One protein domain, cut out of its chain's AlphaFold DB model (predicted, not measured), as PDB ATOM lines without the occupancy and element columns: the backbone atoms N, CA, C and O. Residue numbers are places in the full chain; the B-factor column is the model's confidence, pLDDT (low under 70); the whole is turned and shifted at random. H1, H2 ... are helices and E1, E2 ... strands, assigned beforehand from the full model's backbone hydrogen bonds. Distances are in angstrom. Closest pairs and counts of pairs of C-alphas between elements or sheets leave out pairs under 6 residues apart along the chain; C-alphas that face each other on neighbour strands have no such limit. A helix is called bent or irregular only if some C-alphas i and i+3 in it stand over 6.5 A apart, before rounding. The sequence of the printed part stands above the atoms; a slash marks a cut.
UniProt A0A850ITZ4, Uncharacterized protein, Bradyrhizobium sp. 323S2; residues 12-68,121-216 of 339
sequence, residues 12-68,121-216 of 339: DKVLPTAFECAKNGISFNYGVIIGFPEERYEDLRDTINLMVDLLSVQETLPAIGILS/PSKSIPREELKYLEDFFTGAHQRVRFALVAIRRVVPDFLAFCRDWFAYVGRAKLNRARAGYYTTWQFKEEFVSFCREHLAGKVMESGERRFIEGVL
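AT A GLANCE: This is residues 12 to 68 and 121 to 216 of the 339 residues of an uncharacterized protein of Bradyrhizobium sp. 323S2 (UniProt A0A850ITZ4). A short ribbon of two parallel strands, E1 and E2, lies at one end of a rounded helical body; H2 packs on both strands, H3 runs alongside E2, and H1 sits beside the end where E1 begins. Beyond H2, H4 crosses it at a steep tilt, while H5 meets H2 with its residues 158 and 159 alone and runs away from it; farther out H7 and H8 run side by side with H4 as a small group, H8 opposite to the other two, and the short H6 sits out past the end of H5. The printed part has 153 residues, with eight named helices and two named strands in the order H1 E1 H2 E2 H3 H4 H5 H6 H7 H8, and its class is mostly helix. It is compact, with a radius of gyration of the C-alphas of 15.5 A, and spans 41 by 36 by 28 A.

HOW THE PARTS SIT: Begin at H1, residues 12 to 23, and go on to E1, residues 28 to 34; their closest C-alphas, those of Cys 21 and Phe 28, are 7.5 A apart. Next comes H2, residues 41 to 55, the hub, which touches three helices. H1 touches it with residues 15 to 18 alone, closest at the C-alphas of Leu 15 and Leu 54, 6.4 A, at a shallow tilt of 14 degrees, the same way. E2, residues 60 to 66, is the parallel neighbour of E1 at 21 degrees; look for N 32 and O 63 at 2.9 A and N 63 and O 30 at 2.8 A, both within hydrogen-bond range. E1, H2 and E2 form a strand-helix-strand unit, two parallel neighbour strands with a helix between them in the chain, and its crossover is right-handed. Past the cut, H3, residues 127 to 143, comes closest to E2 at the C-alphas of Ile 64 and Glu 134, 5.7 A. H4, residues 145 to 154, touches H2 at a steep tilt of 56 degrees, opposite ways, closest at the C-alphas of Val 52 and Val 149, 6.0 A. H5, residues 158 to 169, touches H2 about perpendicular, at 90 degrees, with the C-alphas of Arg 45 and Leu 159 closest at 5.3 A. H6, residues 171 to 176, is close to H3 but not clearly touching, at the C-alphas of Tyr 132 and Leu 174, 7.9 A. H7, residues 185 to 200, only just touches H5, with 3 pairs of C-alphas within 8 A, the closest those of Trp 165 and Phe 194, 7.3 A. H8, residues 206 to 216, touches H4 at a shallow tilt of 18 degrees, opposite ways, closest at the C-alphas of Ala 150 and Ile 212, 5.9 A. In H2, H5, H6, H7 and H8 every O i to N i+4 pair is within hydrogen-bond range; the counts are 7 of 8 in H1, 11 of 13 in H3 and 5 of 6 in H4.

IN THESE COORDINATES: Find C-alpha 12 at (-19.288, -21.673, 46.850); from there H1 runs 18.2 A to C-alpha 23. It is only just irregular, with C-alphas 12 and 15 at 7.0 A. E1 is 19.7 A long, H2 21.2 A and E2 19.5 A. H3 starts at C-alpha 127, (-9.268, -43.230, 62.163), and runs 24.7 A, with a kink of 25 degrees near residue 137; it too is only just irregular, C-alphas 138 and 141 being 6.6 A apart. H4 covers 15.3 A, H5 16.5 A, H6 8.8 A and H7 22.8 A. H8 runs 15.4 A and ends at C-alpha 216, (4.670, -35.131, 35.760).

THE WHOLE: The two C-alphas farthest apart are those of Asn 24 and Ala 172, at 44.9 A. Residues 69 to 120 are not printed, and C-alphas 68 and 121 stand 10.6 A apart across this cut. Of the links that are printed whole, none is long. The mean pLDDT of the printed part is 89.7; look to residues 171 to 179 for the values under 70.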
ATOM      1  N   ASP A  12     -19.325 -22.125  48.246       91.31
ATOM      2  CA  ASP A  12     -19.288 -21.673  46.850       91.31
ATOM      3  C   ASP A  12     -18.461 -20.388  46.685       91.31
ATOM      4  O   ASP A  12     -17.955 -20.091  45.604       91.31
ATOM      5  N   LYS A  13     -18.272 -19.627  47.772       93.62
ATOM      6  CA  LYS A  13     -17.456 -18.407  47.781       93.62
ATOM      7  C   LYS A  13     -16.000 -18.639  48.145       93.62
ATOM      8  O   LYS A  13     -15.198 -17.728  47.943       93.62
ATOM      9  N   VAL A  14     -15.633 -19.808  48.669       92.50
ATOM     10  CA  VAL A  14     -14.276 -20.052  49.182       92.50
ATOM     11  C   VAL A  14     -13.239 -19.922  48.065       92.50
ATOM     12  O   VAL A  14     -12.295 -19.146  48.200       92.50
ATOM     13  N   LEU A  15     -13.438 -20.620  46.944       90.88
ATOM     14  CA  LEU A  15     -12.490 -20.603  45.829       90.88
ATOM     15  C   LEU A  15     -12.462 -19.248  45.079       90.88
ATOM     16  O   LEU A  15     -11.369 -18.716  44.884       90.88
ATOM     17  N   PRO A  16     -13.600 -18.602  44.745       90.94
ATOM     18  CA  PRO A  16     -13.579 -17.253  44.170       90.94
ATOM     19  C   PRO A  16     -12.890 -16.213  45.064       90.94
ATOM     20  O   PRO A  16     -12.123 -15.384  44.576       90.94
ATOM     21  N   THR A  17     -13.119 -16.275  46.380       92.94
ATOM     22  CA  THR A  17     -12.468 -15.367  47.340       92.94
ATOM     23  C   THR A  17     -10.963 -15.607  47.375       92.94
ATOM     24  O   THR A  17     -10.189 -14.656  47.337       92.94
ATOM     25  N   ALA A  18     -10.542 -16.873  47.381       91.44
ATOM     26  CA  ALA A  18      -9.140 -17.256  47.307       91.44
ATOM     27  C   ALA A  18      -8.432 -16.681  46.071       91.44
ATOM     28  O   ALA A  18      -7.339 -16.121  46.186       91.44
ATOM     29  N   PHE A  19      -9.059 -16.790  44.897       88.00
ATOM     30  CA  PHE A  19      -8.524 -16.223  43.661       88.00
ATOM     31  C   PHE A  19      -8.416 -14.700  43.718       88.00
ATOM     32  O   PHE A  19      -7.386 -14.151  43.323       88.00
ATOM     33  N   GLU A  20      -9.436 -14.012  44.234       91.25
ATOM     34  CA  GLU A  20      -9.397 -12.553  44.350       91.25
ATOM     35  C   GLU A  20      -8.321 -12.099  45.349       91.25
ATOM     36  O   GLU A  20      -7.577 -11.163  45.060       91.25
ATOM     37  N   CYS A  21      -8.145 -12.798  46.474       92.00
ATOM     38  CA  CYS A  21      -7.033 -12.548  47.395       92.00
ATOM     39  C   CYS A  21      -5.676 -12.676  46.689       92.00
ATOM     40  O   CYS A  21      -4.878 -11.738  46.719       92.00
ATOM     41  N   ALA A  22      -5.441 -13.788  45.984       87.44
ATOM     42  CA  ALA A  22      -4.182 -14.021  45.280       87.44
ATOM     43  C   ALA A  22      -3.914 -12.975  44.185       87.44
ATOM     44  O   ALA A  22      -2.788 -12.497  44.048       87.44
ATOM     45  N   LYS A  23      -4.946 -12.557  43.443       86.75
ATOM     46  CA  LYS A  23      -4.852 -11.495  42.428       86.75
ATOM     47  C   LYS A  23      -4.411 -10.150  43.017       86.75
ATOM     48  O   LYS A  23      -3.721  -9.391  42.342       86.75
ATOM     49  N   ASN A  24      -4.779  -9.875  44.266       91.56
ATOM     50  CA  ASN A  24      -4.391  -8.667  44.996       91.56
ATOM     51  C   ASN A  24      -3.112  -8.858  45.837       91.56
ATOM     52  O   ASN A  24      -2.788  -8.000  46.655       91.56
ATOM     53  N   GLY A  25      -2.380  -9.965  45.658       88.94
ATOM     54  CA  GLY A  25      -1.146 -10.248  46.400       88.94
ATOM     55  C   GLY A  25      -1.364 -10.538  47.889       88.94
ATOM     56  O   GLY A  25      -0.440 -10.389  48.683       88.94
ATOM     57  N   ILE A  26      -2.582 -10.924  48.281       92.50
ATOM     58  CA  ILE A  26      -2.925 -11.287  49.655       92.50
ATOM     59  C   ILE A  26      -2.750 -12.796  49.804       92.50
ATOM     60  O   ILE A  26      -3.552 -13.578  49.284       92.50
ATOM     61  N   SER A  27      -1.722 -13.206  50.544       88.69
ATOM     62  CA  SER A  27      -1.558 -14.604  50.936       88.69
ATOM     63  C   SER A  27      -2.595 -15.000  51.979       88.69
ATOM     64  O   SER A  27      -2.931 -14.213  52.869       88.69
ATOM     65  N   PHE A  28      -3.099 -16.230  51.888       87.75
ATOM     66  CA  PHE A  28      -4.065 -16.736  52.854       87.75
ATOM     67  C   PHE A  28      -3.781 -18.183  53.253       87.75
ATOM     68  O   PHE A  28      -3.365 -19.030  52.459       87.75
ATOM     69  N   ASN A  29      -4.067 -18.466  54.519       90.19
ATOM     70  CA  ASN A  29      -3.998 -19.807  55.077       90.19
ATOM     71  C   ASN A  29      -5.420 -20.348  55.159       90.19
ATOM     72  O   ASN A  29      -6.292 -19.686  55.723       90.19
ATOM     73  N   TYR A  30      -5.653 -21.548  54.633       90.38
ATOM     74  CA  TYR A  30      -6.931 -22.227  54.816       90.38
ATOM     75  C   TYR A  30      -6.719 -23.511  55.599       90.38
ATOM     76  O   TYR A  30      -5.865 -24.329  55.269       90.38
ATOM     77  N   GLY A  31      -7.500 -23.660  56.661       92.75
ATOM     78  CA  GLY A  31      -7.513 -24.850  57.494       92.75
ATOM     79  C   GLY A  31      -8.793 -25.632  57.265       92.75
ATOM     80  O   GLY A  31      -9.879 -25.058  57.348       92.75
ATOM     81  N   VAL A  32      -8.676 -26.933  57.028       95.50
ATOM     82  CA  VAL A  32      -9.799 -27.861  57.148       95.50
ATOM     83  C   VAL A  32      -9.598 -28.756  58.362       95.50
ATOM     84  O   VAL A  32      -8.472 -29.107  58.723       95.50
ATOM     85  N   ILE A  33     -10.712 -29.116  58.989       95.62
ATOM     86  CA  ILE A  33     -10.752 -30.088  60.073       95.62
ATOM     87  C   ILE A  33     -11.605 -31.252  59.581       95.62
ATOM     88  O   ILE A  33     -12.738 -31.025  59.163       95.62
ATOM     89  N   ILE A  34     -11.049 -32.459  59.627       97.00
ATOM     90  CA  ILE A  34     -11.735 -33.716  59.286       97.00
ATOM     91  C   ILE A  34     -11.927 -34.572  60.542       97.00
ATOM     92  O   ILE A  34     -11.327 -34.302  61.583       97.00
ATOM     93  N   GLY A  35     -12.733 -35.625  60.461       95.69
ATOM     94  CA  GLY A  35     -12.922 -36.589  61.544       95.69
ATOM     95  C   GLY A  35     -13.993 -36.208  62.561       95.69
ATOM     96  O   GLY A  35     -13.896 -36.603  63.722       95.69
ATOM     97  N   PHE A  36     -15.007 -35.443  62.152       96.25
ATOM     98  CA  PHE A  36     -16.183 -35.235  62.999       96.25
ATOM     99  C   PHE A  36     -16.984 -36.550  63.120       96.25
ATOM    100  O   PHE A  36     -17.182 -37.220  62.109       96.25
ATOM    101  N   PRO A  37     -17.505 -36.915  64.308       95.50
ATOM    102  CA  PRO A  37     -18.433 -38.031  64.509       95.50
ATOM    103  C   PRO A  37     -19.551 -38.177  63.478       95.50
ATOM    104  O   PRO A  37     -19.916 -39.298  63.118       95.50
ATOM    105  N   GLU A  38     -20.125 -37.054  63.035       95.19
ATOM    106  CA  GLU A  38     -21.206 -37.026  62.049       95.19
ATOM    107  C   GLU A  38     -20.725 -36.891  60.591       95.19
ATOM    108  O   GLU A  38     -21.562 -36.839  59.688       95.19
ATOM    109  N   GLU A  39     -19.411 -36.811  60.345       96.38
ATOM    110  CA  GLU A  39     -18.844 -36.703  59.000       96.38
ATOM    111  C   GLU A  39     -19.091 -37.986  58.206       96.38
ATOM    112  O   GLU A  39     -18.760 -39.095  58.634       96.38
ATOM    113  N   ARG A  40     -19.683 -37.826  57.021       96.19
ATOM    114  CA  ARG A  40     -19.887 -38.917  56.070       96.19
ATOM    115  C   ARG A  40     -18.828 -38.880  54.979       96.19
ATOM    116  O   ARG A  40     -18.122 -37.890  54.801       96.19
ATOM    117  N   TYR A  41     -18.743 -39.957  54.206       96.81
ATOM    118  CA  TYR A  41     -17.790 -40.042  53.102       96.81
ATOM    119  C   TYR A  41     -17.984 -38.943  52.059       96.81
ATOM    120  O   TYR A  41     -17.000 -38.468  51.501       96.81
ATOM    121  N   GLU A  42     -19.219 -38.509  51.817       96.44
ATOM    122  CA  GLU A  42     -19.505 -37.406  50.902       96.44
ATOM    123  C   GLU A  42     -18.969 -36.078  51.453       96.44
ATOM    124  O   GLU A  42     -18.315 -35.346  50.717       96.44
ATOM    125  N   ASP A  43     -19.167 -35.809  52.753       96.00
ATOM    126  CA  ASP A  43     -18.627 -34.614  53.419       96.00
ATOM    127  C   ASP A  43     -17.081 -34.598  53.343       96.00
ATOM    128  O   ASP A  43     -16.479 -33.568  53.019       96.00
ATOM    129  N   LEU A  44     -16.433 -35.748  53.577       97.19
ATOM    130  CA  LEU A  44     -14.978 -35.884  53.476       97.19
ATOM    131  C   LEU A  44     -14.489 -35.707  52.034       97.19
ATOM    132  O   LEU A  44     -13.540 -34.964  51.795       97.19
ATOM    133  N   ARG A  45     -15.136 -36.355  51.057       97.38
ATOM    134  CA  ARG A  45     -14.785 -36.232  49.634       97.38
ATOM    135  C   ARG A  45     -14.848 -34.780  49.179       97.38
ATOM    136  O   ARG A  45     -13.918 -34.308  48.531       97.38
ATOM    137  N   ASP A  46     -15.919 -34.077  49.527       95.50
ATOM    138  CA  ASP A  46     -16.109 -32.685  49.132       95.50
ATOM    139  C   ASP A  46     -15.061 -31.780  49.809       95.50
ATOM    140  O   ASP A  46     -14.505 -30.890  49.164       95.50
ATOM    141  N   THR A  47     -14.696 -32.075  51.064       96.25
ATOM    142  CA  THR A  47     -13.588 -31.412  51.773       96.25
ATOM    143  C   THR A  47     -12.249 -31.630  51.066       96.25
ATOM    144  O   THR A  47     -11.536 -30.664  50.798       96.25
ATOM    145  N   ILE A  48     -11.910 -32.874  50.714       97.12
ATOM    146  CA  ILE A  48     -10.663 -33.212  50.015       97.12
ATOM    147  C   ILE A  48     -10.613 -32.581  48.617       97.12
ATOM    148  O   ILE A  48      -9.581 -32.036  48.224       97.12
ATOM    149  N   ASN A  49     -11.721 -32.588  47.878       95.06
ATOM    150  CA  ASN A  49     -11.803 -31.932  46.575       95.06
ATOM    151  C   ASN A  49     -11.560 -30.421  46.694       95.06
ATOM    152  O   ASN A  49     -10.692 -29.898  45.997       95.06
ATOM    153  N   LEU A  50     -12.244 -29.743  47.625       93.94
ATOM    154  CA  LEU A  50     -12.044 -28.314  47.880       93.94
ATOM    155  C   LEU A  50     -10.595 -28.010  48.280       93.94
ATOM    156  O   LEU A  50     -10.023 -27.019  47.826       93.94
ATOM    157  N   MET A  51      -9.983 -28.866  49.103       94.75
ATOM    158  CA  MET A  51      -8.577 -28.717  49.454       94.75
ATOM    159  C   MET A  51      -7.690 -28.716  48.214       94.75
ATOM    160  O   MET A  51      -6.856 -27.827  48.094       94.75
ATOM    161  N   VAL A  52      -7.842 -29.677  47.303       94.25
ATOM    162  CA  VAL A  52      -6.993 -29.738  46.103       94.25
ATOM    163  C   VAL A  52      -7.291 -28.583  45.153       94.25
ATOM    164  O   VAL A  52      -6.362 -28.019  44.576       94.25
ATOM    165  N   ASP A  53      -8.553 -28.176  45.038       91.94
ATOM    166  CA  ASP A  53      -8.950 -27.028  44.222       91.94
ATOM    167  C   ASP A  53      -8.257 -25.742  44.727       91.94
ATOM    168  O   ASP A  53      -7.697 -24.981  43.937       91.94
ATOM    169  N   LEU A  54      -8.146 -25.555  46.046       91.81
ATOM    170  CA  LEU A  54      -7.412 -24.438  46.658       91.81
ATOM    171  C   LEU A  54      -5.882 -24.509  46.484       91.81
ATOM    172  O   LEU A  54      -5.215 -23.473  46.564       91.81
ATOM    173  N   LEU A  55      -5.305 -25.681  46.185       91.12
ATOM    174  CA  LEU A  55      -3.883 -25.792  45.823       91.12
ATOM    175  C   LEU A  55      -3.576 -25.160  44.460       91.12
ATOM    176  O   LEU A  55      -2.414 -24.852  44.178       91.12
ATOM    177  N   SER A  56      -4.583 -24.937  43.612       88.31
ATOM    178  CA  SER A  56      -4.389 -24.225  42.346       88.31
ATOM    179  C   SER A  56      -4.013 -22.753  42.556       88.31
ATOM    180  O   SER A  56      -3.350 -22.161  41.711       88.31
ATOM    181  N   VAL A  57      -4.355 -22.170  43.705       88.38
ATOM    182  CA  VAL A  57      -4.108 -20.759  44.006       88.38
ATOM    183  C   VAL A  57      -2.713 -20.601  44.622       88.38
ATOM    184  O   VAL A  57      -2.455 -21.125  45.693       88.38
ATOM    185  N   GLN A  58      -1.785 -19.907  43.957       79.31
ATOM    186  CA  GLN A  58      -0.351 -19.897  44.314       79.31
ATOM    187  C   GLN A  58      -0.045 -19.443  45.756       79.31
ATOM    188  O   GLN A  58       0.875 -19.964  46.381       79.31
ATOM    189  N   GLU A  59      -0.844 -18.523  46.293       80.38
ATOM    190  CA  GLU A  59      -0.628 -17.876  47.594       80.38
ATOM    191  C   GLU A  59      -1.311 -18.596  48.769       80.38
ATOM    192  O   GLU A  59      -1.619 -17.987  49.798       80.38
ATOM    193  N   THR A  60      -1.571 -19.899  48.610       83.81
ATOM    194  CA  THR A  60      -2.277 -20.705  49.613       83.81
ATOM    195  C   THR A  60      -1.369 -21.646  50.364       83.81
ATOM    196  O   THR A  60      -0.619 -22.437  49.776       83.81
ATOM    197  N   LEU A  61      -1.514 -21.602  51.686       84.88
ATOM    198  CA  LEU A  61      -0.938 -22.579  52.594       84.88
ATOM    199  C   LEU A  61      -2.068 -23.467  53.137       84.88
ATOM    200  O   LEU A  61      -2.775 -23.052  54.063       84.88
ATOM    201  N   PRO A  62      -2.286 -24.656  52.543       88.06
ATOM    202  CA  PRO A  62      -3.215 -25.640  53.085       88.06
ATOM    203  C   PRO A  62      -2.787 -26.090  54.476       88.06
ATOM    204  O   PRO A  62      -1.642 -26.484  54.699       88.06
ATOM    205  N   ALA A  63      -3.745 -26.148  55.385       92.75
ATOM    206  CA  ALA A  63      -3.627 -26.890  56.620       92.75
ATOM    207  C   ALA A  63      -4.771 -27.900  56.708       92.75
ATOM    208  O   ALA A  63      -5.938 -27.576  56.508       92.75
ATOM    209  N   ILE A  64      -4.419 -29.137  57.029       94.56
ATOM    210  CA  ILE A  64      -5.361 -30.174  57.426       94.56
ATOM    211  C   ILE A  64      -5.023 -30.593  58.849       94.56
ATOM    212  O   ILE A  64      -3.847 -30.756  59.202       94.56
ATOM    213  N   GLY A  65      -6.067 -30.722  59.654       93.94
ATOM    214  CA  GLY A  65      -6.004 -31.304  60.981       93.94
ATOM    215  C   GLY A  65      -7.151 -32.279  61.174       93.94
ATOM    216  O   GLY A  65      -8.213 -32.143  60.563       93.94
ATOM    217  N   ILE A  66      -6.941 -33.260  62.039       94.94
ATOM    218  CA  ILE A  66      -8.025 -34.122  62.495       94.94
ATOM    219  C   ILE A  66      -8.610 -33.523  63.772       94.94
ATOM    220  O   ILE A  66      -7.867 -33.043  64.629       94.94
ATOM    221  N   LEU A  67      -9.936 -33.537  63.896       94.81
ATOM    222  CA  LEU A  67     -10.635 -33.048  65.073       94.81
ATOM    223  C   LEU A  67     -10.083 -33.733  66.333       94.81
ATOM    224  O   LEU A  67     -10.049 -34.963  66.420       94.81
ATOM    225  N   SER A  68      -9.665 -32.914  67.296       93.00
ATOM    226  CA  SER A  68      -9.181 -33.344  68.607       93.00
ATOM    227  C   SER A  68     -10.130 -32.815  69.689       93.00
ATOM    228  O   SER A  68     -10.628 -31.688  69.552       93.00
ATOM    229  N   PRO A 121     -14.947 -40.898  68.077       92.69
ATOM    230  CA  PRO A 121     -15.189 -42.014  67.178       92.69
ATOM    231  C   PRO A 121     -16.006 -41.535  65.975       92.69
ATOM    232  O   PRO A 121     -17.091 -40.967  66.109       92.69
ATOM    233  N   SER A 122     -15.477 -41.776  64.780       93.06
ATOM    234  CA  SER A 122     -16.192 -41.545  63.527       93.06
ATOM    235  C   SER A 122     -16.984 -42.798  63.159       93.06
ATOM    236  O   SER A 122     -16.457 -43.912  63.193       93.06
ATOM    237  N   LYS A 123     -18.263 -42.627  62.808       91.25
ATOM    238  CA  LYS A 123     -19.151 -43.750  62.457       91.25
ATOM    239  C   LYS A 123     -18.901 -44.296  61.058       91.25
ATOM    240  O   LYS A 123     -19.193 -45.458  60.795       91.25
ATOM    241  N   SER A 124     -18.435 -43.442  60.151       94.62
ATOM    242  CA  SER A 124     -18.336 -43.768  58.729       94.62
ATOM    243  C   SER A 124     -16.896 -43.918  58.267       94.62
ATOM    244  O   SER A 124     -16.631 -44.809  57.472       94.62
ATOM    245  N   ILE A 125     -15.978 -43.093  58.770       96.19
ATOM    246  CA  ILE A 125     -14.595 -43.004  58.282       96.19
ATOM    247  C   ILE A 125     -13.624 -43.571  59.334       96.19
ATOM    248  O   ILE A 125     -13.615 -43.058  60.457       96.19
ATOM    249  N   PRO A 126     -12.790 -44.576  59.005       94.12
ATOM    250  CA  PRO A 126     -11.782 -45.117  59.918       94.12
ATOM    251  C   PRO A 126     -10.736 -44.077  60.349       94.12
ATOM    252  O   PRO A 126     -10.302 -43.247  59.546       94.12
ATOM    253  N   ARG A 127     -10.268 -44.158  61.602       91.81
ATOM    254  CA  ARG A 127      -9.268 -43.230  62.163       91.81
ATOM    255  C   ARG A 127      -7.964 -43.232  61.364       91.81
ATOM    256  O   ARG A 127      -7.375 -42.178  61.135       91.81
ATOM    257  N   GLU A 128      -7.534 -44.399  60.899       90.44
ATOM    258  CA  GLU A 128      -6.316 -44.565  60.109       90.44
ATOM    259  C   GLU A 128      -6.411 -43.853  58.758       90.44
ATOM    260  O   GLU A 128      -5.428 -43.275  58.302       90.44
ATOM    261  N   GLU A 129      -7.589 -43.855  58.129       93.12
ATOM    262  CA  GLU A 129      -7.803 -43.155  56.861       93.12
ATOM    263  C   GLU A 129      -7.679 -41.640  57.043       93.12
ATOM    264  O   GLU A 129      -6.980 -40.986  56.267       93.12
ATOM    265  N   LEU A 130      -8.273 -41.092  58.111       94.56
ATOM    266  CA  LEU A 130      -8.122 -39.678  58.468       94.56
ATOM    267  C   LEU A 130      -6.648 -39.317  58.678       94.56
ATOM    268  O   LEU A 130      -6.194 -38.273  58.206       94.56
ATOM    269  N   LYS A 131      -5.883 -40.199  59.336       91.06
ATOM    270  CA  LYS A 131      -4.449 -39.983  59.534       91.06
ATOM    271  C   LYS A 131      -3.665 -39.999  58.229       91.06
ATOM    272  O   LYS A 131      -2.825 -39.126  58.024       91.06
ATOM    273  N   TYR A 132      -3.941 -40.946  57.336       91.06
ATOM    274  CA  TYR A 132      -3.268 -40.990  56.039       91.06
ATOM    275  C   TYR A 132      -3.569 -39.758  55.195       91.06
ATOM    276  O   TYR A 132      -2.659 -39.228  54.565       91.06
ATOM    277  N   LEU A 133      -4.807 -39.262  55.218       94.69
ATOM    278  CA  LEU A 133      -5.164 -38.014  54.548       94.69
ATOM    279  C   LEU A 133      -4.431 -36.818  55.160       94.69
ATOM    280  O   LEU A 133      -3.859 -36.024  54.416       94.69
ATOM    281  N   GLU A 134      -4.394 -36.701  56.491       93.56
ATOM    282  CA  GLU A 134      -3.657 -35.630  57.168       93.56
ATOM    283  C   GLU A 134      -2.169 -35.643  56.783       93.56
ATOM    284  O   GLU A 134      -1.631 -34.608  56.378       93.56
ATOM    285  N   ASP A 135      -1.509 -36.799  56.870       90.44
ATOM    286  CA  ASP A 135      -0.083 -36.942  56.559       90.44
ATOM    287  C   ASP A 135       0.195 -36.688  55.072       90.44
ATOM    288  O   ASP A 135       1.109 -35.926  54.733       90.44
ATOM    289  N   PHE A 136      -0.627 -37.264  54.186       93.50
ATOM    290  CA  PHE A 136      -0.527 -37.067  52.744       93.50
ATOM    291  C   PHE A 136      -0.650 -35.592  52.398       93.50
ATOM    292  O   PHE A 136       0.258 -35.035  51.796       93.50
ATOM    293  N   PHE A 137      -1.721 -34.919  52.814       93.44
ATOM    294  CA  PHE A 137      -1.907 -33.513  52.472       93.44
ATOM    295  C   PHE A 137      -0.912 -32.600  53.173       93.44
ATOM    296  O   PHE A 137      -0.581 -31.569  52.605       93.44
ATOM    297  N   THR A 138      -0.377 -32.967  54.340       89.81
ATOM    298  CA  THR A 138       0.675 -32.183  55.006       89.81
ATOM    299  C   THR A 138       1.983 -32.196  54.208       89.81
ATOM    300  O   THR A 138       2.597 -31.141  54.060       89.81
ATOM    301  N   GLY A 139       2.404 -33.342  53.661       88.75
ATOM    302  CA  GLY A 139       3.671 -33.446  52.921       88.75
ATOM    303  C   GLY A 139       3.544 -33.306  51.399       88.75
ATOM    304  O   GLY A 139       4.322 -32.591  50.765       88.75
ATOM    305  N   ALA A 140       2.537 -33.932  50.790       91.56
ATOM    306  CA  ALA A 140       2.397 -34.021  49.337       91.56
ATOM    307  C   ALA A 140       2.240 -32.652  48.672       91.56
ATOM    308  O   ALA A 140       2.849 -32.411  47.629       91.56
ATOM    309  N   HIS A 141       1.501 -31.718  49.280       90.31
ATOM    310  CA  HIS A 141       1.343 -30.378  48.706       90.31
ATOM    311  C   HIS A 141       2.669 -29.609  48.616       90.31
ATOM    312  O   HIS A 141       2.777 -28.693  47.808       90.31
ATOM    313  N   GLN A 142       3.677 -29.957  49.418       86.00
ATOM    314  CA  GLN A 142       4.992 -29.318  49.361       86.00
ATOM    315  C   GLN A 142       5.853 -29.897  48.238       86.00
ATOM    316  O   GLN A 142       6.699 -29.198  47.689       86.00
ATOM    317  N   ARG A 143       5.651 -31.174  47.890       87.31
ATOM    318  CA  ARG A 143       6.528 -31.917  46.972       87.31
ATOM    319  C   ARG A 143       5.958 -32.081  45.569       87.31
ATOM    320  O   ARG A 143       6.724 -32.079  44.615       87.31
ATOM    321  N   VAL A 144       4.642 -32.228  45.446       92.19
ATOM    322  CA  VAL A 144       3.952 -32.574  44.191       92.19
ATOM    323  C   VAL A 144       2.710 -31.707  43.954       92.19
ATOM    324  O   VAL A 144       1.767 -32.131  43.289       92.19
ATOM    325  N   ARG A 145       2.703 -30.468  44.479       90.88
ATOM    326  CA  ARG A 145       1.566 -29.526  44.430       90.88
ATOM    327  C   ARG A 145       0.843 -29.510  43.087       90.88
ATOM    328  O   ARG A 145      -0.357 -29.754  43.023       90.88
ATOM    329  N   PHE A 146       1.578 -29.223  42.013       89.56
ATOM    330  CA  PHE A 146       0.981 -29.055  40.689       89.56
ATOM    331  C   PHE A 146       0.512 -30.382  40.099       89.56
ATOM    332  O   PHE A 146      -0.457 -30.383  39.349       89.56
ATOM    333  N   ALA A 147       1.126 -31.510  40.478       93.50
ATOM    334  CA  ALA A 147       0.624 -32.822  40.084       93.50
ATOM    335  C   ALA A 147      -0.744 -33.088  40.725       93.50
ATOM    336  O   ALA A 147      -1.669 -33.449  40.007       93.50
ATOM    337  N   LEU A 148      -0.917 -32.820  42.029       94.38
ATOM    338  CA  LEU A 148      -2.217 -32.975  42.707       94.38
ATOM    339  C   LEU A 148      -3.314 -32.183  41.993       94.38
ATOM    340  O   LEU A 148      -4.382 -32.713  41.695       94.38
ATOM    341  N   VAL A 149      -3.014 -30.930  41.656       91.81
ATOM    342  CA  VAL A 149      -3.954 -30.054  40.961       91.81
ATOM    343  C   VAL A 149      -4.242 -30.542  39.530       91.81
ATOM    344  O   VAL A 149      -5.385 -30.501  39.081       91.81
ATOM    345  N   ALA A 150      -3.235 -31.044  38.811       91.00
ATOM    346  CA  ALA A 150      -3.412 -31.559  37.454       91.00
ATOM    347  C   ALA A 150      -4.272 -32.828  37.443       91.00
ATOM    348  O   ALA A 150      -5.177 -32.963  36.623       91.00
ATOM    349  N   ILE A 151      -4.034 -33.725  38.398       93.50
ATOM    350  CA  ILE A 151      -4.791 -34.966  38.584       93.50
ATOM    351  C   ILE A 151      -6.243 -34.651  38.933       93.50
ATOM    352  O   ILE A 151      -7.158 -35.225  38.351       93.50
ATOM    353  N   ARG A 152      -6.473 -33.694  39.837       92.56
ATOM    354  CA  ARG A 152      -7.812 -33.253  40.247       92.56
ATOM    355  C   ARG A 152      -8.694 -32.807  39.084       92.56
ATOM    356  O   ARG A 152      -9.914 -32.953  39.154       92.56
ATOM    357  N   ARG A 153      -8.087 -32.311  38.007       87.50
ATOM    358  CA  ARG A 153      -8.793 -31.925  36.787       87.50
ATOM    359  C   ARG A 153      -9.457 -33.112  36.084       87.50
ATOM    360  O   ARG A 153     -10.590 -32.977  35.635       87.50
ATOM    361  N   VAL A 154      -8.768 -34.252  36.014       90.12
ATOM    362  CA  VAL A 154      -9.243 -35.457  35.305       90.12
ATOM    363  C   VAL A 154      -9.831 -36.512  36.232       90.12
ATOM    364  O   VAL A 154     -10.432 -37.481  35.776       90.12
ATOM    365  N   VAL A 155      -9.646 -36.351  37.542       92.06
ATOM    366  CA  VAL A 155     -10.190 -37.239  38.562       92.06
ATOM    367  C   VAL A 155     -11.300 -36.510  39.324       92.06
ATOM    368  O   VAL A 155     -11.014 -35.675  40.188       92.06
ATOM    369  N   PRO A 156     -12.582 -36.827  39.048       90.69
ATOM    370  CA  PRO A 156     -13.706 -36.195  39.734       90.69
ATOM    371  C   PRO A 156     -13.740 -36.482  41.239       90.69
ATOM    372  O   PRO A 156     -14.082 -35.590  42.016       90.69
ATOM    373  N   ASP A 157     -13.380 -37.707  41.636       95.06
ATOM    374  CA  ASP A 157     -13.330 -38.164  43.027       95.06
ATOM    375  C   ASP A 157     -11.874 -38.297  43.492       95.06
ATOM    376  O   ASP A 157     -11.231 -39.339  43.331       95.06
ATOM    377  N   PHE A 158     -11.329 -37.211  44.041       96.00
ATOM    378  CA  PHE A 158      -9.943 -37.199  44.496       96.00
ATOM    379  C   PHE A 158      -9.731 -38.027  45.772       96.00
ATOM    380  O   PHE A 158      -8.627 -38.525  46.005       96.00
ATOM    381  N   LEU A 159     -10.777 -38.228  46.584       97.31
ATOM    382  CA  LEU A 159     -10.703 -39.098  47.759       97.31
ATOM    383  C   LEU A 159     -10.488 -40.557  47.337       97.31
ATOM    384  O   LEU A 159      -9.633 -41.234  47.907       97.31
ATOM    385  N   ALA A 160     -11.197 -41.024  46.306       97.00
ATOM    386  CA  ALA A 160     -10.966 -42.347  45.729       97.00
ATOM    387  C   ALA A 160      -9.523 -42.505  45.220       97.00
ATOM    388  O   ALA A 160      -8.861 -43.485  45.550       97.00
ATOM    389  N   PHE A 161      -8.985 -41.496  44.528       96.75
ATOM    390  CA  PHE A 161      -7.582 -41.499  44.098       96.75
ATOM    391  C   PHE A 161      -6.591 -41.573  45.268       96.75
ATOM    392  O   PHE A 161      -5.611 -42.315  45.198       96.75
ATOM    393  N   CYS A 162      -6.852 -40.861  46.371       96.12
ATOM    394  CA  CYS A 162      -6.028 -40.971  47.578       96.12
ATOM    395  C   CYS A 162      -6.051 -42.395  48.151       96.12
ATOM    396  O   CYS A 162      -5.016 -42.905  48.570       96.12
ATOM    397  N   ARG A 163      -7.209 -43.065  48.138       95.50
ATOM    398  CA  ARG A 163      -7.329 -44.458  48.594       95.50
ATOM    399  C   ARG A 163      -6.556 -45.423  47.707       95.50
ATOM    400  O   ARG A 163      -5.870 -46.292  48.241       95.50
ATOM    401  N   ASP A 164      -6.624 -45.241  46.394       95.69
ATOM    402  CA  ASP A 164      -5.856 -46.040  45.437       95.69
ATOM    403  C   ASP A 164      -4.350 -45.860  45.668       95.69
ATOM    404  O   ASP A 164      -3.599 -46.834  45.707       95.69
ATOM    405  N   TRP A 165      -3.917 -44.624  45.929       95.19
ATOM    406  CA  TRP A 165      -2.545 -44.326  46.328       95.19
ATOM    407  C   TRP A 165      -2.157 -45.015  47.649       95.19
ATOM    408  O   TRP A 165      -1.100 -45.642  47.741       95.19
ATOM    409  N   PHE A 166      -3.006 -44.966  48.678       92.81
ATOM    410  CA  PHE A 166      -2.730 -45.634  49.958       92.81
ATOM    411  C   PHE A 166      -2.659 -47.157  49.817       92.81
ATOM    412  O   PHE A 166      -1.848 -47.804  50.485       92.81
ATOM    413  N   ALA A 167      -3.479 -47.731  48.934       93.00
ATOM    414  CA  ALA A 167      -3.418 -49.142  48.587       93.00
ATOM    415  C   ALA A 167      -2.107 -49.487  47.861       93.00
ATOM    416  O   ALA A 167      -1.470 -50.473  48.227       93.00
ATOM    417  N   TYR A 168      -1.674 -48.650  46.910       92.38
ATOM    418  CA  TYR A 168      -0.418 -48.808  46.169       92.38
ATOM    419  C   TYR A 168       0.814 -48.793  47.083       92.38
ATOM    420  O   TYR A 168       1.653 -49.689  47.015       92.38
ATOM    421  N   VAL A 169       0.913 -47.809  47.985       89.50
ATOM    422  CA  VAL A 169       2.053 -47.695  48.917       89.50
ATOM    423  C   VAL A 169       2.051 -48.827  49.951       89.50
ATOM    424  O   VAL A 169       3.108 -49.259  50.418       89.50
ATOM    425  N   GLY A 170       0.863 -49.324  50.303       84.62
ATOM    426  CA  GLY A 170       0.660 -50.390  51.273       84.62
ATOM    427  C   GLY A 170       0.748 -49.913  52.729       84.62
ATOM    428  O   GLY A 170       1.610 -49.128  53.127       84.62
ATOM    429  N   ARG A 171      -0.130 -50.460  53.583       66.81
ATOM    430  CA  ARG A 171      -0.256 -50.063  55.003       66.81
ATOM    431  C   ARG A 171       1.039 -50.233  55.810       66.81
ATOM    432  O   ARG A 171       1.324 -49.431  56.692       66.81
ATOM    433  N   ALA A 172       1.840 -51.258  55.515       59.28
ATOM    434  CA  ALA A 172       3.078 -51.536  56.251       59.28
ATOM    435  C   ALA A 172       4.150 -50.452  56.045       59.28
ATOM    436  O   ALA A 172       4.888 -50.131  56.976       59.28
ATOM    437  N   LYS A 173       4.215 -49.867  54.844       69.62
ATOM    438  CA  LYS A 173       5.157 -48.796  54.514       69.62
ATOM    439  C   LYS A 173       4.710 -47.459  55.101       69.62
ATOM    440  O   LYS A 173       5.530 -46.736  55.656       69.62
ATOM    441  N   LEU A 174       3.401 -47.200  55.084       66.31
ATOM    442  CA  LEU A 174       2.800 -46.022  55.715       66.31
ATOM    443  C   LEU A 174       2.951 -46.033  57.247       66.31
ATOM    444  O   LEU A 174       3.205 -44.995  57.852       66.31
ATOM    445  N   ASN A 175       2.871 -47.206  57.883       62.84
ATOM    446  CA  ASN A 175       3.035 -47.327  59.335       62.84
ATOM    447  C   ASN A 175       4.480 -47.129  59.822       62.84
ATOM    448  O   ASN A 175       4.667 -46.643  60.934       62.84
ATOM    449  N   ARG A 176       5.498 -47.479  59.022       55.66
ATOM    450  CA  ARG A 176       6.918 -47.372  59.424       55.66
ATOM    451  C   ARG A 176       7.523 -45.974  59.257       55.66
ATOM    452  O   ARG A 176       8.604 -45.737  59.779       55.66
ATOM    453  N   ALA A 177       6.863 -45.065  58.541       53.97
ATOM    454  CA  ALA A 177       7.438 -43.775  58.147       53.97
ATOM    455  C   ALA A 177       6.483 -42.589  58.392       53.97
ATOM    456  O   ALA A 177       6.350 -41.695  57.548       53.97
ATOM    457  N   ARG A 178       5.796 -42.593  59.547       65.25
ATOM    458  CA  ARG A 178       4.785 -41.589  59.920       65.25
ATOM    459  C   ARG A 178       5.375 -40.170  59.920       65.25
ATOM    460  O   ARG A 178       6.474 -39.945  60.421       65.25
ATOM    461  N   ALA A 179       4.644 -39.242  59.300       62.41
ATOM    462  CA  ALA A 179       5.003 -37.861  58.939       62.41
ATOM    463  C   ALA A 179       6.180 -37.676  57.952       62.41
ATOM    464  O   ALA A 179       6.079 -36.865  57.032       62.41
ATOM    465  N   GLY A 180       7.272 -38.432  58.091       77.50
ATOM    466  CA  GLY A 180       8.483 -38.229  57.289       77.50
ATOM    467  C   GLY A 180       8.348 -38.632  55.819       77.50
ATOM    468  O   GLY A 180       8.856 -37.923  54.952       77.50
ATOM    469  N   TYR A 181       7.640 -39.726  55.508       87.62
ATOM    470  CA  TYR A 181       7.618 -40.301  54.152       87.62
ATOM    471  C   TYR A 181       7.223 -39.295  53.068       87.62
ATOM    472  O   TYR A 181       7.951 -39.143  52.088       87.62
ATOM    473  N   TYR A 182       6.133 -38.551  53.263       89.12
ATOM    474  CA  TYR A 182       5.623 -37.593  52.274       89.12
ATOM    475  C   TYR A 182       6.536 -36.381  52.050       89.12
ATOM    476  O   TYR A 182       6.332 -35.610  51.115       89.12
ATOM    477  N   THR A 183       7.561 -36.216  52.887       83.81
ATOM    478  CA  THR A 183       8.598 -35.196  52.713       83.81
ATOM    479  C   THR A 183       9.834 -35.733  51.984       83.81
ATOM    480  O   THR A 183      10.726 -34.955  51.666       83.81
ATOM    481  N   THR A 184       9.904 -37.034  51.684       85.31
ATOM    482  CA  THR A 184      11.073 -37.661  51.050       85.31
ATOM    483  C   THR A 184      11.063 -37.554  49.523       85.31
ATOM    484  O   THR A 184      10.023 -37.375  48.886       85.31
ATOM    485  N   TRP A 185      12.235 -37.738  48.909       83.50
ATOM    486  CA  TRP A 185      12.352 -37.919  47.457       83.50
ATOM    487  C   TRP A 185      11.710 -39.204  46.962       83.50
ATOM    488  O   TRP A 185      11.071 -39.196  45.913       83.50
ATOM    489  N   GLN A 186      11.832 -40.269  47.753       87.38
ATOM    490  CA  GLN A 186      11.217 -41.553  47.460       87.38
ATOM    491  C   GLN A 186       9.704 -41.407  47.266       87.38
ATOM    492  O   GLN A 186       9.160 -41.942  46.306       87.38
ATOM    493  N   PHE A 187       9.032 -40.628  48.122       91.00
ATOM    494  CA  PHE A 187       7.615 -40.321  47.940       91.00
ATOM    495  C   PHE A 187       7.333 -39.691  46.573       91.00
ATOM    496  O   PHE A 187       6.435 -40.147  45.875       91.00
ATOM    497  N   LYS A 188       8.095 -38.663  46.179       90.25
ATOM    498  CA  LYS A 188       7.897 -37.983  44.891       90.25
ATOM    499  C   LYS A 188       8.002 -38.970  43.722       90.25
ATOM    500  O   LYS A 188       7.137 -38.965  42.855       90.25
ATOM    501  N   GLU A 189       9.052 -39.787  43.693       90.00
ATOM    502  CA  GLU A 189       9.295 -40.749  42.608       90.00
ATOM    503  C   GLU A 189       8.187 -41.802  42.522       90.00
ATOM    504  O   GLU A 189       7.628 -42.036  41.450       90.00
ATOM    505  N   GLU A 190       7.807 -42.377  43.662       92.62
ATOM    506  CA  GLU A 190       6.737 -43.373  43.737       92.62
ATOM    507  C   GLU A 190       5.378 -42.774  43.375       92.62
ATOM    508  O   GLU A 190       4.602 -43.404  42.661       92.62
ATOM    509  N   PHE A 191       5.103 -41.543  43.809       94.75
ATOM    510  CA  PHE A 191       3.869 -40.839  43.476       94.75
ATOM    511  C   PHE A 191       3.767 -40.569  41.975       94.75
ATOM    512  O   PHE A 191       2.715 -40.800  41.382       94.75
ATOM    513  N   VAL A 192       4.854 -40.127  41.340       93.88
ATOM    514  CA  VAL A 192       4.892 -39.913  39.887       93.88
ATOM    515  C   VAL A 192       4.701 -41.234  39.134       93.88
ATOM    516  O   VAL A 192       3.893 -41.271  38.206       93.88
ATOM    517  N   SER A 193       5.371 -42.320  39.545       93.69
ATOM    518  CA  SER A 193       5.185 -43.650  38.934       93.69
ATOM    519  C   SER A 193       3.736 -44.113  39.046       93.69
ATOM    520  O   SER A 193       3.112 -44.450  38.040       93.69
ATOM    521  N   PHE A 194       3.165 -44.022  40.251       95.31
ATOM    522  CA  PHE A 194       1.766 -44.344  40.496       95.31
ATOM    523  C   PHE A 194       0.833 -43.534  39.599       95.31
ATOM    524  O   PHE A 194      -0.066 -44.108  38.998       95.31
ATOM    525  N   CYS A 195       1.043 -42.222  39.458       95.12
ATOM    526  CA  CYS A 195       0.198 -41.395  38.599       95.12
ATOM    527  C   CYS A 195       0.234 -41.868  37.144       95.12
ATOM    528  O   CYS A 195      -0.821 -41.976  36.522       95.12
ATOM    529  N   ARG A 196       1.415 -42.193  36.607       94.19
ATOM    530  CA  ARG A 196       1.554 -42.688  35.228       94.19
ATOM    531  C   ARG A 196       0.836 -44.017  35.034       94.19
ATOM    532  O   ARG A 196       0.026 -44.150  34.122       94.19
ATOM    533  N   GLU A 197       1.079 -44.975  35.922       94.00
ATOM    534  CA  GLU A 197       0.453 -46.302  35.873       94.00
ATOM    535  C   GLU A 197      -1.071 -46.218  36.044       94.00
ATOM    536  O   GLU A 197      -1.833 -46.769  35.247       94.00
ATOM    537  N   HIS A 198      -1.527 -45.480  37.057       93.19
ATOM    538  CA  HIS A 198      -2.934 -45.379  37.436       93.19
ATOM    539  C   HIS A 198      -3.769 -44.584  36.422       93.19
ATOM    540  O   HIS A 198      -4.964 -44.847  36.256       93.19
ATOM    541  N   LEU A 199      -3.169 -43.608  35.735       91.25
ATOM    542  CA  LEU A 199      -3.864 -42.786  34.742       91.25
ATOM    543  C   LEU A 199      -3.742 -43.334  33.315       91.25
ATOM    544  O   LEU A 199      -4.603 -43.022  32.493       91.25
ATOM    545  N   ALA A 200      -2.760 -44.190  33.004       88.75
ATOM    546  CA  ALA A 200      -2.592 -44.770  31.665       88.75
ATOM    547  C   ALA A 200      -3.852 -45.501  31.157       88.75
ATOM    548  O   ALA A 200      -4.178 -45.424  29.971       88.75
ATOM    549  N   GLY A 201      -4.580 -46.168  32.058       82.44
ATOM    550  CA  GLY A 201      -5.811 -46.901  31.742       82.44
ATOM    551  C   GLY A 201      -7.088 -46.055  31.707       82.44
ATOM    552  O   GLY A 201      -8.144 -46.580  31.353       82.44
ATOM    553  N   LYS A 202      -7.038 -44.768  32.077       87.25
ATOM    554  CA  LYS A 202      -8.234 -43.915  32.131       87.25
ATOM    555  C   LYS A 202      -8.508 -43.260  30.777       87.25
ATOM    556  O   LYS A 202      -7.596 -42.788  30.090       87.25
ATOM    557  N   VAL A 203      -9.789 -43.226  30.403       83.88
ATOM    558  CA  VAL A 203     -10.273 -42.484  29.232       83.88
ATOM    559  C   VAL A 203     -10.164 -40.996  29.555       83.88
ATOM    560  O   VAL A 203     -10.820 -40.518  30.474       83.88
ATOM    561  N   MET A 204      -9.302 -40.295  28.827       86.75
ATOM    562  CA  MET A 204      -9.030 -38.864  28.979       86.75
ATOM    563  C   MET A 204      -8.930 -38.239  27.594       86.75
ATOM    564  O   MET A 204      -8.536 -38.918  26.637       86.75
ATOM    565  N   GLU A 205      -9.235 -36.951  27.486       85.56
ATOM    566  CA  GLU A 205      -8.971 -36.220  26.251       85.56
ATOM    567  C   GLU A 205      -7.455 -36.139  25.999       85.56
ATOM    568  O   GLU A 205      -6.639 -36.118  26.927       85.56
ATOM    569  N   SER A 206      -7.044 -36.089  24.729       84.88
ATOM    570  CA  SER A 206      -5.620 -36.045  24.357       84.88
ATOM    571  C   SER A 206      -4.890 -34.853  24.988       84.88
ATOM    572  O   SER A 206      -3.754 -35.001  25.443       84.88
ATOM    573  N   GLY A 207      -5.559 -33.698  25.079       85.25
ATOM    574  CA  GLY A 207      -5.041 -32.499  25.736       85.25
ATOM    575  C   GLY A 207      -4.822 -32.690  27.238       85.25
ATOM    576  O   GLY A 207      -3.777 -32.308  27.756       85.25
ATOM    577  N   GLU A 208      -5.752 -33.342  27.934       87.38
ATOM    578  CA  GLU A 208      -5.636 -33.619  29.372       87.38
ATOM    579  C   GLU A 208      -4.497 -34.592  29.676       87.38
ATOM    580  O   GLU A 208      -3.715 -34.371  30.601       87.38
ATOM    581  N   ARG A 209      -4.352 -35.639  28.857       90.06
ATOM    582  CA  ARG A 209      -3.238 -36.584  28.978       90.06
ATOM    583  C   ARG A 209      -1.894 -35.894  28.749       90.06
ATOM    584  O   ARG A 209      -0.991 -36.045  29.568       90.06
ATOM    585  N   ARG A 210      -1.768 -35.120  27.662       88.81
ATOM    586  CA  ARG A 210      -0.554 -34.339  27.354       88.81
ATOM    587  C   ARG A 210      -0.217 -33.385  28.497       88.81
ATOM    588  O   ARG A 210       0.946 -33.229  28.848       88.81
ATOM    589  N   PHE A 211      -1.236 -32.768  29.083       86.62
ATOM    590  CA  PHE A 211      -1.084 -31.843  30.192       86.62
ATOM    591  C   PHE A 211      -0.574 -32.518  31.459       86.62
ATOM    592  O   PHE A 211       0.401 -32.047  32.038       86.62
ATOM    593  N   ILE A 212      -1.185 -33.629  31.868       90.25
ATOM    594  CA  ILE A 212      -0.744 -34.374  33.049       90.25
ATOM    595  C   ILE A 212       0.683 -34.858  32.863       90.25
ATOM    596  O   ILE A 212       1.496 -34.647  33.755       90.25
ATOM    597  N   GLU A 213       1.022 -35.426  31.704       91.69
ATOM    598  CA  GLU A 213       2.402 -35.848  31.469       91.69
ATOM    599  C   GLU A 213       3.377 -34.677  31.455       91.69
ATOM    600  O   GLU A 213       4.446 -34.784  32.047       91.69
ATOM    601  N   GLY A 214       3.000 -33.532  30.883       88.19
ATOM    602  CA  GLY A 214       3.809 -32.319  30.979       88.19
ATOM    603  C   GLY A 214       4.066 -31.896  32.428       88.19
ATOM    604  O   GLY A 214       5.185 -31.516  32.763       88.19
ATOM    605  N   VAL A 215       3.065 -32.012  33.309       88.00
ATOM    606  CA  VAL A 215       3.218 -31.719  34.744       88.00
ATOM    607  C   VAL A 215       4.097 -32.760  35.428       88.00
ATOM    608  O   VAL A 215       4.963 -32.389  36.216       88.00
ATOM    609  N   LEU A 216       3.890 -34.049  35.156       91.06
ATOM    610  CA  LEU A 216       4.670 -35.131  35.760       91.06
ATOM    611  C   LEU A 216       6.142 -35.072  35.329       91.06
ATOM    612  O   LEU A 216       7.018 -35.298  36.162       91.06
TER     613      LEU A 216